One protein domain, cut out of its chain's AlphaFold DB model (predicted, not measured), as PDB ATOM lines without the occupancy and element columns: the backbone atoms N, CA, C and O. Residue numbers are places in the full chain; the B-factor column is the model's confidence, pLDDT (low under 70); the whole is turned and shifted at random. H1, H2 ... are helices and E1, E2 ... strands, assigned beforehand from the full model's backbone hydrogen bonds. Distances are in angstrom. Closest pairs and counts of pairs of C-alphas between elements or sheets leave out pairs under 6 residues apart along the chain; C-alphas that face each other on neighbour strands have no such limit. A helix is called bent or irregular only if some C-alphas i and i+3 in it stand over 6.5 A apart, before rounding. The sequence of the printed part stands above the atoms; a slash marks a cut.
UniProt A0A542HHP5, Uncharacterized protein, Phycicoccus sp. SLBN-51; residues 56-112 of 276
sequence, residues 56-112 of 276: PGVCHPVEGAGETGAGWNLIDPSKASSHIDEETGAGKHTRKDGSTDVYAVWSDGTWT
ATOM      1  N   PRO A  56     -19.893 -12.940 -53.190       92.62
ATOM      2  CA  PRO A  56     -19.660 -13.449 -51.846       92.62
ATOM      3  C   PRO A  56     -20.437 -12.631 -50.808       92.62
ATOM      4  O   PRO A  56     -20.593 -11.415 -50.948       92.62
ATOM      5  N   GLY A  57     -20.896 -13.301 -49.748       94.19
ATOM      6  CA  GLY A  57     -21.426 -12.617 -48.569       94.19
ATOM      7  C   GLY A  57     -20.344 -11.770 -47.893       94.19
ATOM      8  O   GLY A  57     -19.147 -11.982 -48.111       94.19
ATOM      9  N   VAL A  58     -20.747 -10.816 -47.058       96.75
ATOM     10  CA  VAL A  58     -19.810  -9.937 -46.340       96.75
ATOM     11  C   VAL A  58     -19.950 -10.135 -44.841       96.75
ATOM     12  O   VAL A  58     -21.041 -10.066 -44.292       96.75
ATOM     13  N   CYS A  59     -18.837 -10.363 -44.162       97.31
ATOM     14  CA  CYS A  59     -18.779 -10.419 -42.713       97.31
ATOM     15  C   CYS A  59     -18.641  -8.998 -42.175       97.31
ATOM     16  O   CYS A  59     -17.572  -8.395 -42.266       97.31
ATOM     17  N   HIS A  60     -19.731  -8.476 -41.615       96.81
ATOM     18  CA  HIS A  60     -19.757  -7.180 -40.948       96.81
ATOM     19  C   HIS A  60     -19.430  -7.364 -39.460       96.81
ATOM     20  O   HIS A  60     -20.113  -8.151 -38.791       96.81
ATOM     21  N   PRO A  61     -18.400  -6.695 -38.914       95.56
ATOM     22  CA  PRO A  61     -18.037  -6.863 -37.517       95.56
ATOM     23  C   PRO A  61     -19.019  -6.097 -36.620       95.56
ATOM     24  O   PRO A  61     -19.347  -4.943 -36.888       95.56
ATOM     25  N   VAL A  62     -19.461  -6.710 -35.522       94.56
ATOM     26  CA  VAL A  62     -20.493  -6.168 -34.618       94.56
ATOM     27  C   VAL A  62     -20.097  -6.287 -33.147       94.56
ATOM     28  O   VAL A  62     -19.310  -7.151 -32.763       94.56
ATOM     29  N   GLU A  63     -20.635  -5.411 -32.295       90.19
ATOM     30  CA  GLU A  63     -20.363  -5.473 -30.856       90.19
ATOM     31  C   GLU A  63     -21.041  -6.701 -30.216       90.19
ATOM     32  O   GLU A  63     -22.214  -6.986 -30.456       90.19
ATOM     33  N   GLY A  64     -20.294  -7.444 -29.394       88.69
ATOM     34  CA  GLY A  64     -20.745  -8.711 -28.813       88.69
ATOM     35  C   GLY A  64     -20.368  -9.928 -29.665       88.69
ATOM     36  O   GLY A  64     -19.286  -9.974 -30.241       88.69
ATOM     37  N   ALA A  65     -21.237 -10.941 -29.692       86.44
ATOM     38  CA  ALA A  65     -20.964 -12.223 -30.353       86.44
ATOM     39  C   ALA A  65     -21.388 -12.269 -31.835       86.44
ATOM     40  O   ALA A  65     -20.886 -13.106 -32.582       86.44
ATOM     41  N   GLY A  66     -22.289 -11.386 -32.274       89.56
ATOM     42  CA  GLY A  66     -22.897 -11.451 -33.608       89.56
ATOM     43  C   GLY A  66     -23.661 -12.754 -33.887       89.56
ATOM     44  O   GLY A  66     -23.782 -13.631 -33.033       89.56
ATOM     45  N   GLU A  67     -24.176 -12.885 -35.106       88.56
ATOM     46  CA  GLU A  67     -24.913 -14.071 -35.573       88.56
ATOM     47  C   GLU A  67     -24.018 -15.312 -35.691       88.56
ATOM     48  O   GLU A  67     -24.465 -16.436 -35.477       88.56
ATOM     49  N   THR A  68     -22.734 -15.112 -35.996       86.56
ATOM     50  CA  THR A  68     -21.740 -16.190 -36.145       86.56
ATOM     51  C   THR A  68     -21.131 -16.663 -34.820       86.56
ATOM     52  O   THR A  68     -20.350 -17.612 -34.806       86.56
ATOM     53  N   GLY A  69     -21.426 -15.986 -33.705       87.00
ATOM     54  CA  GLY A  69     -20.798 -16.230 -32.400       87.00
ATOM     55  C   GLY A  69     -19.357 -15.705 -32.259       87.00
ATOM     56  O   GLY A  69     -18.795 -15.771 -31.167       87.00
ATOM     57  N   ALA A  70     -18.763 -15.172 -33.333       88.19
ATOM     58  CA  ALA A  70     -17.371 -14.719 -33.409       88.19
ATOM     59  C   ALA A  70     -17.195 -13.182 -33.458       88.19
ATOM     60  O   ALA A  70     -16.090 -12.697 -33.685       88.19
ATOM     61  N   GLY A  71     -18.267 -12.412 -33.254       92.88
ATOM     62  CA  GLY A  71     -18.284 -10.948 -33.383       92.88
ATOM     63  C   GLY A  71     -18.614 -10.451 -34.794       92.88
ATOM     64  O   GLY A  71     -18.320  -9.302 -35.117       92.88
ATOM     65  N   TRP A  72     -19.221 -11.301 -35.629       95.44
ATOM     66  CA  TRP A  72     -19.572 -10.993 -37.018       95.44
ATOM     67  C   TRP A  72     -21.028 -11.346 -37.326       95.44
ATOM     68  O   TRP A  72     -21.514 -12.400 -36.896       95.44
ATOM     69  N   ASN A  73     -21.679 -10.508 -38.130       96.19
ATOM     70  CA  ASN A  73     -22.935 -10.809 -38.816       96.19
ATOM     71  C   ASN A  73     -22.656 -11.080 -40.297       96.19
ATOM     72  O   ASN A  73     -21.781 -10.439 -40.888       96.19
ATOM     73  N   LEU A  74     -23.393 -12.017 -40.895       96.12
ATOM     74  CA  LEU A  74     -23.225 -12.365 -42.304       96.12
ATOM     75  C   LEU A  74     -24.224 -11.571 -43.148       96.12
ATOM     76  O   LEU A  74     -25.416 -11.863 -43.186       96.12
ATOM     77  N   ILE A  75     -23.719 -10.561 -43.844       96.31
ATOM     78  CA  ILE A  75     -24.487  -9.737 -44.766       96.31
ATOM     79  C   ILE A  75     -24.693 -10.496 -46.078       96.31
ATOM     80  O   ILE A  75     -23.740 -10.974 -46.702       96.31
ATOM     81  N   ASP A  76     -25.955 -10.565 -46.492       93.31
ATOM     82  CA  ASP A  76     -26.391 -11.168 -47.748       93.31
ATOM     83  C   ASP A  76     -25.653 -10.563 -48.969       93.31
ATOM     84  O   ASP A  76     -25.486  -9.339 -49.029       93.31
ATOM     85  N   PRO A  77     -25.253 -11.377 -49.968       92.31
ATOM     86  CA  PRO A  77     -24.649 -10.925 -51.225       92.31
ATOM     87  C   PRO A  77     -25.311  -9.720 -51.906       92.31
ATOM     88  O   PRO A  77     -24.616  -8.868 -52.459       92.31
ATOM     89  N   SER A  78     -26.643  -9.614 -51.851       92.12
ATOM     90  CA  SER A  78     -27.407  -8.491 -52.417       92.12
ATOM     91  C   SER A  78     -27.127  -7.147 -51.734       92.12
ATOM     92  O   SER A  78     -27.382  -6.096 -52.316       92.12
ATOM     93  N   LYS A  79     -26.574  -7.173 -50.516       94.06
ATOM     94  CA  LYS A  79     -26.209  -6.006 -49.699       94.06
ATOM     95  C   LYS A  79     -24.694  -5.834 -49.542       94.06
ATOM     96  O   LYS A  79     -24.256  -4.890 -48.889       94.06
ATOM     97  N   ALA A  80     -23.877  -6.689 -50.166       93.12
ATOM     98  CA  ALA A  80     -22.415  -6.611 -50.094       93.12
ATOM     99  C   ALA A  80     -21.876  -5.211 -50.461       93.12
ATOM    100  O   ALA A  80     -20.966  -4.700 -49.807       93.12
ATOM    101  N   SER A  81     -22.492  -4.547 -51.444       93.62
ATOM    102  CA  SER A  81     -22.086  -3.232 -51.961       93.62
ATOM    103  C   SER A  81     -22.161  -2.084 -50.941       93.62
ATOM    104  O   SER A  81     -21.489  -1.067 -51.125       93.62
ATOM    105  N   SER A  82     -22.948  -2.204 -49.862       95.50
ATOM    106  CA  SER A  82     -22.996  -1.199 -48.782       95.50
ATOM    107  C   SER A  82     -21.966  -1.436 -47.669       95.50
ATOM    108  O   SER A  82     -21.819  -0.585 -46.790       95.50
ATOM    109  N   HIS A  83     -21.242  -2.559 -47.715       95.31
ATOM    110  CA  HIS A  83     -20.226  -2.948 -46.731       95.31
ATOM    111  C   HIS A  83     -18.822  -3.066 -47.325       95.31
ATOM    112  O   HIS A  83     -17.854  -2.751 -46.647       95.31
ATOM    113  N   ILE A  84     -18.678  -3.446 -48.594       96.12
ATOM    114  CA  ILE A  84     -17.380  -3.482 -49.275       96.12
ATOM    115  C   ILE A  84     -17.387  -2.576 -50.504       96.12
ATOM    116  O   ILE A  84     -18.403  -2.372 -51.177       96.12
ATOM    117  N   ASP A  85     -16.243  -1.959 -50.757       95.19
ATOM    118  CA  ASP A  85     -15.902  -1.327 -52.021       95.19
ATOM    119  C   ASP A  85     -15.573  -2.405 -53.068       95.19
ATOM    120  O   ASP A  85     -14.603  -3.143 -52.921       95.19
ATOM    121  N   GLU A  86     -16.406  -2.548 -54.102       89.94
ATOM    122  CA  GLU A  86     -16.309  -3.678 -55.045       89.94
ATOM    123  C   GLU A  86     -15.127  -3.581 -56.020       89.94
ATOM    124  O   GLU A  86     -14.781  -4.577 -56.651       89.94
ATOM    125  N   GLU A  87     -14.504  -2.406 -56.145       93.06
ATOM    126  CA  GLU A  87     -13.336  -2.189 -57.004       93.06
ATOM    127  C   GLU A  87     -12.036  -2.563 -56.276       93.06
ATOM    128  O   GLU A  87     -11.143  -3.179 -56.856       93.06
ATOM    129  N   THR A  88     -11.940  -2.227 -54.986       95.38
ATOM    130  CA  THR A  88     -10.729  -2.424 -54.172       95.38
ATOM    131  C   THR A  88     -10.798  -3.619 -53.218       95.38
ATOM    132  O   THR A  88      -9.764  -4.058 -52.711       95.38
ATOM    133  N   GLY A  89     -11.995  -4.140 -52.938       92.75
ATOM    134  CA  GLY A  89     -12.244  -5.152 -51.908       92.75
ATOM    135  C   GLY A  89     -12.134  -4.628 -50.469       92.75
ATOM    136  O   GLY A  89     -12.136  -5.427 -49.535       92.75
ATOM    137  N   ALA A  90     -12.013  -3.310 -50.269       94.94
ATOM    138  CA  ALA A  90     -11.850  -2.705 -48.950       94.94
ATOM    139  C   ALA A  90     -13.178  -2.614 -48.177       94.94
ATOM    140  O   ALA A  90     -14.213  -2.236 -48.732       94.94
ATOM    141  N   GLY A  91     -13.137  -2.911 -46.875       95.81
ATOM    142  CA  GLY A  91     -14.275  -2.731 -45.976       95.81
ATOM    143  C   GLY A  91     -14.617  -1.258 -45.743       95.81
ATOM    144  O   GLY A  91     -13.732  -0.414 -45.595       95.81
ATOM    145  N   LYS A  92     -15.914  -0.939 -45.723       96.94
ATOM    146  CA  LYS A  92     -16.439   0.432 -45.584       96.94
ATOM    147  C   LYS A  92     -16.674   0.812 -44.127       96.94
ATOM    148  O   LYS A  92     -16.480   1.968 -43.752       96.94
ATOM    149  N   HIS A  93     -17.046  -0.152 -43.295       94.62
ATOM    150  CA  HIS A  93     -17.218  -0.000 -41.857       94.62
ATOM    151  C   HIS A  93     -15.983  -0.551 -41.145       94.62
ATOM    152  O   HIS A  93     -15.470  -1.621 -41.468       94.62
ATOM    153  N   THR A  94     -15.474   0.200 -40.170       95.06
ATOM    154  CA  THR A  94     -14.356  -0.212 -39.310       95.06
ATOM    155  C   THR A  94     -14.707   0.107 -37.865       95.06
ATOM    156  O   THR A  94     -15.104   1.230 -37.546       95.06
ATOM    157  N   ARG A  95     -14.579  -0.878 -36.976       92.38
ATOM    158  CA  ARG A  95     -14.831  -0.735 -35.539       92.38
ATOM    159  C   ARG A  95     -13.612  -0.188 -34.802       92.38
ATOM    160  O   ARG A  95     -12.488  -0.174 -35.295       92.38
ATOM    161  N   LYS A  96     -13.844   0.236 -33.557       89.12
ATOM    162  CA  LYS A  96     -12.823   0.798 -32.650       89.12
ATOM    163  C   LYS A  96     -11.690  -0.180 -32.304       89.12
ATOM    164  O   LYS A  96     -10.639   0.264 -31.861       89.12
ATOM    165  N   ASP A  97     -11.906  -1.483 -32.481       86.06
ATOM    166  CA  ASP A  97     -10.905  -2.545 -32.293       86.06
ATOM    167  C   ASP A  97     -10.045  -2.808 -33.548       86.06
ATOM    168  O   ASP A  97      -9.113  -3.609 -33.492       86.06
ATOM    169  N   GLY A  98     -10.327  -2.117 -34.659       91.62
ATOM    170  CA  GLY A  98      -9.646  -2.277 -35.943       91.62
ATOM    171  C   GLY A  98     -10.230  -3.368 -36.845       91.62
ATOM    172  O   GLY A  98      -9.734  -3.541 -37.956       91.62
ATOM    173  N   SER A  99     -11.276  -4.087 -36.417       92.38
ATOM    174  CA  SER A  99     -12.010  -4.992 -37.312       92.38
ATOM    175  C   SER A  99     -12.780  -4.192 -38.370       92.38
ATOM    176  O   SER A  99     -13.385  -3.164 -38.067       92.38
ATOM    177  N   THR A 100     -12.750  -4.648 -39.621       96.31
ATOM    178  CA  THR A 100     -13.432  -4.022 -40.767       96.31
ATOM    179  C   THR A 100     -14.215  -5.069 -41.551       96.31
ATOM    180  O   THR A 100     -13.975  -6.262 -41.359       96.31
ATOM    181  N   ASP A 101     -15.161  -4.650 -42.398       97.12
ATOM    182  CA  ASP A 101     -15.880  -5.575 -43.277       97.12
ATOM    183  C   ASP A 101     -14.906  -6.367 -44.158       97.12
ATOM    184  O   ASP A 101     -13.991  -5.809 -44.765       97.12
ATOM    185  N   VAL A 102     -15.134  -7.674 -44.261       96.31
ATOM    186  CA  VAL A 102     -14.367  -8.566 -45.138       96.31
ATOM    187  C   VAL A 102     -15.297  -9.536 -45.849       96.31
ATOM    188  O   VAL A 102     -16.355  -9.885 -45.329       96.31
ATOM    189  N   TYR A 103     -14.915  -9.998 -47.037       96.19
ATOM    190  CA  TYR A 103     -15.667 -11.054 -47.707       96.19
ATOM    191  C   TYR A 103     -15.678 -12.328 -46.857       96.19
ATOM    192  O   TYR A 103     -14.653 -12.738 -46.307       96.19
ATOM    193  N   ALA A 104     -16.846 -12.959 -46.768       94.69
ATOM    194  CA  ALA A 104     -16.978 -14.289 -46.204       94.69
ATOM    195  C   ALA A 104     -16.206 -15.299 -47.066       94.69
ATOM    196  O   ALA A 104     -16.103 -15.153 -48.286       94.69
ATOM    197  N   VAL A 105     -15.682 -16.350 -46.441       94.25
ATOM    198  CA  VAL A 105     -14.952 -17.418 -47.131       94.25
ATOM    199  C   VAL A 105     -15.882 -18.604 -47.339       94.25
ATOM    200  O   VAL A 105     -16.428 -19.147 -46.376       94.25
ATOM    201  N   TRP A 106     -16.057 -19.020 -48.592       91.50
ATOM    202  CA  TRP A 106     -16.785 -20.239 -48.930       91.50
ATOM    203  C   TRP A 106     -15.890 -21.465 -48.722       91.50
ATOM    204  O   TRP A 106     -14.928 -21.662 -49.466       91.50
ATOM    205  N   SER A 107     -16.210 -22.293 -47.728       89.81
ATOM    206  CA  SER A 107     -15.565 -23.591 -47.495       89.81
ATOM    207  C   SER A 107     -16.627 -24.641 -47.199       89.81
ATOM    208  O   SER A 107     -17.609 -24.354 -46.522       89.81
ATOM    209  N   ASP A 108     -16.444 -25.854 -47.719       90.50
ATOM    210  CA  ASP A 108     -17.254 -27.031 -47.361       90.50
ATOM    211  C   ASP A 108     -18.780 -26.834 -47.498       90.50
ATOM    212  O   ASP A 108     -19.577 -27.399 -46.752       90.50
ATOM    213  N   GLY A 109     -19.203 -26.012 -48.467       87.69
ATOM    214  CA  GLY A 109     -20.616 -25.708 -48.704       87.69
ATOM    215  C   GLY A 109     -21.215 -24.644 -47.774       87.69
ATOM    216  O   GLY A 109     -22.437 -24.536 -47.707       87.69
ATOM    217  N   THR A 110     -20.390 -23.888 -47.041       89.50
ATOM    218  CA  THR A 110     -20.826 -22.895 -46.047       89.50
ATOM    219  C   THR A 110     -20.025 -21.591 -46.162       89.50
ATOM    220  O   THR A 110     -18.806 -21.604 -46.341       89.50
ATOM    221  N   TRP A 111     -20.696 -20.441 -46.015       90.94
ATOM    222  CA  TRP A 111     -20.025 -19.149 -45.830       90.94
ATOM    223  C   TRP A 111     -19.527 -19.027 -44.392       90.94
ATOM    224  O   TRP A 111     -20.306 -19.130 -43.446       90.94
ATOM    225  N   THR A 112     -18.233 -18.781 -44.226       94.00
ATOM    226  CA  THR A 112     -17.585 -18.628 -42.922       94.00
ATOM    227  C   THR A 112     -17.013 -17.225 -42.765       94.00
ATOM    228  O   THR A 112     -16.425 -16.668 -43.694       94.00
TER     229      THR A 112
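Overview. This is residues 56 to 112 of the 276 residues of an uncharacterized protein of Phycicoccus sp. SLBN-51 (UniProt A0A542HHP5). There is little regular structure: a small hairpin, E1 and E2, forms the middle, with short helix H1 at one end and a second hairpin, E3 and E4, off to one side. The 57 printed residues, 20 in named elements, run E1, E2, H1, E3, E4, class mixed, both sheets antiparallel. The whole is compact, radius of gyration of the C-alphas 10.8 A, spanning 27 by 24 by 16 A.

Arrangement. Between E1, residues 58 to 61, and E2, residues 72 to 75, N 60 and O 73 are 2.9 A apart. H1, residues 77 to 82, is irregular, C-alphas 78 and 81 being 7.5 A apart; 0 of 2 O i to N i+4 and 2 of 3 O i to N i+3 pairs are within hydrogen-bond range. Between E3, residues 105 to 107, and E4, residues 110 to 112, N 105 and O 112 are 2.9 A apart.

Along the chain. E1, 9.5 A long, begins at C-alpha 58 (-19.810, -9.937, -46.340); E4 ends at C-alpha 112 (-17.585, -18.628, -42.922).

Size, cuts and confidence. The link H1 to E3 is long; the printed part has no cut, and no printed residue is under pLDDT 70.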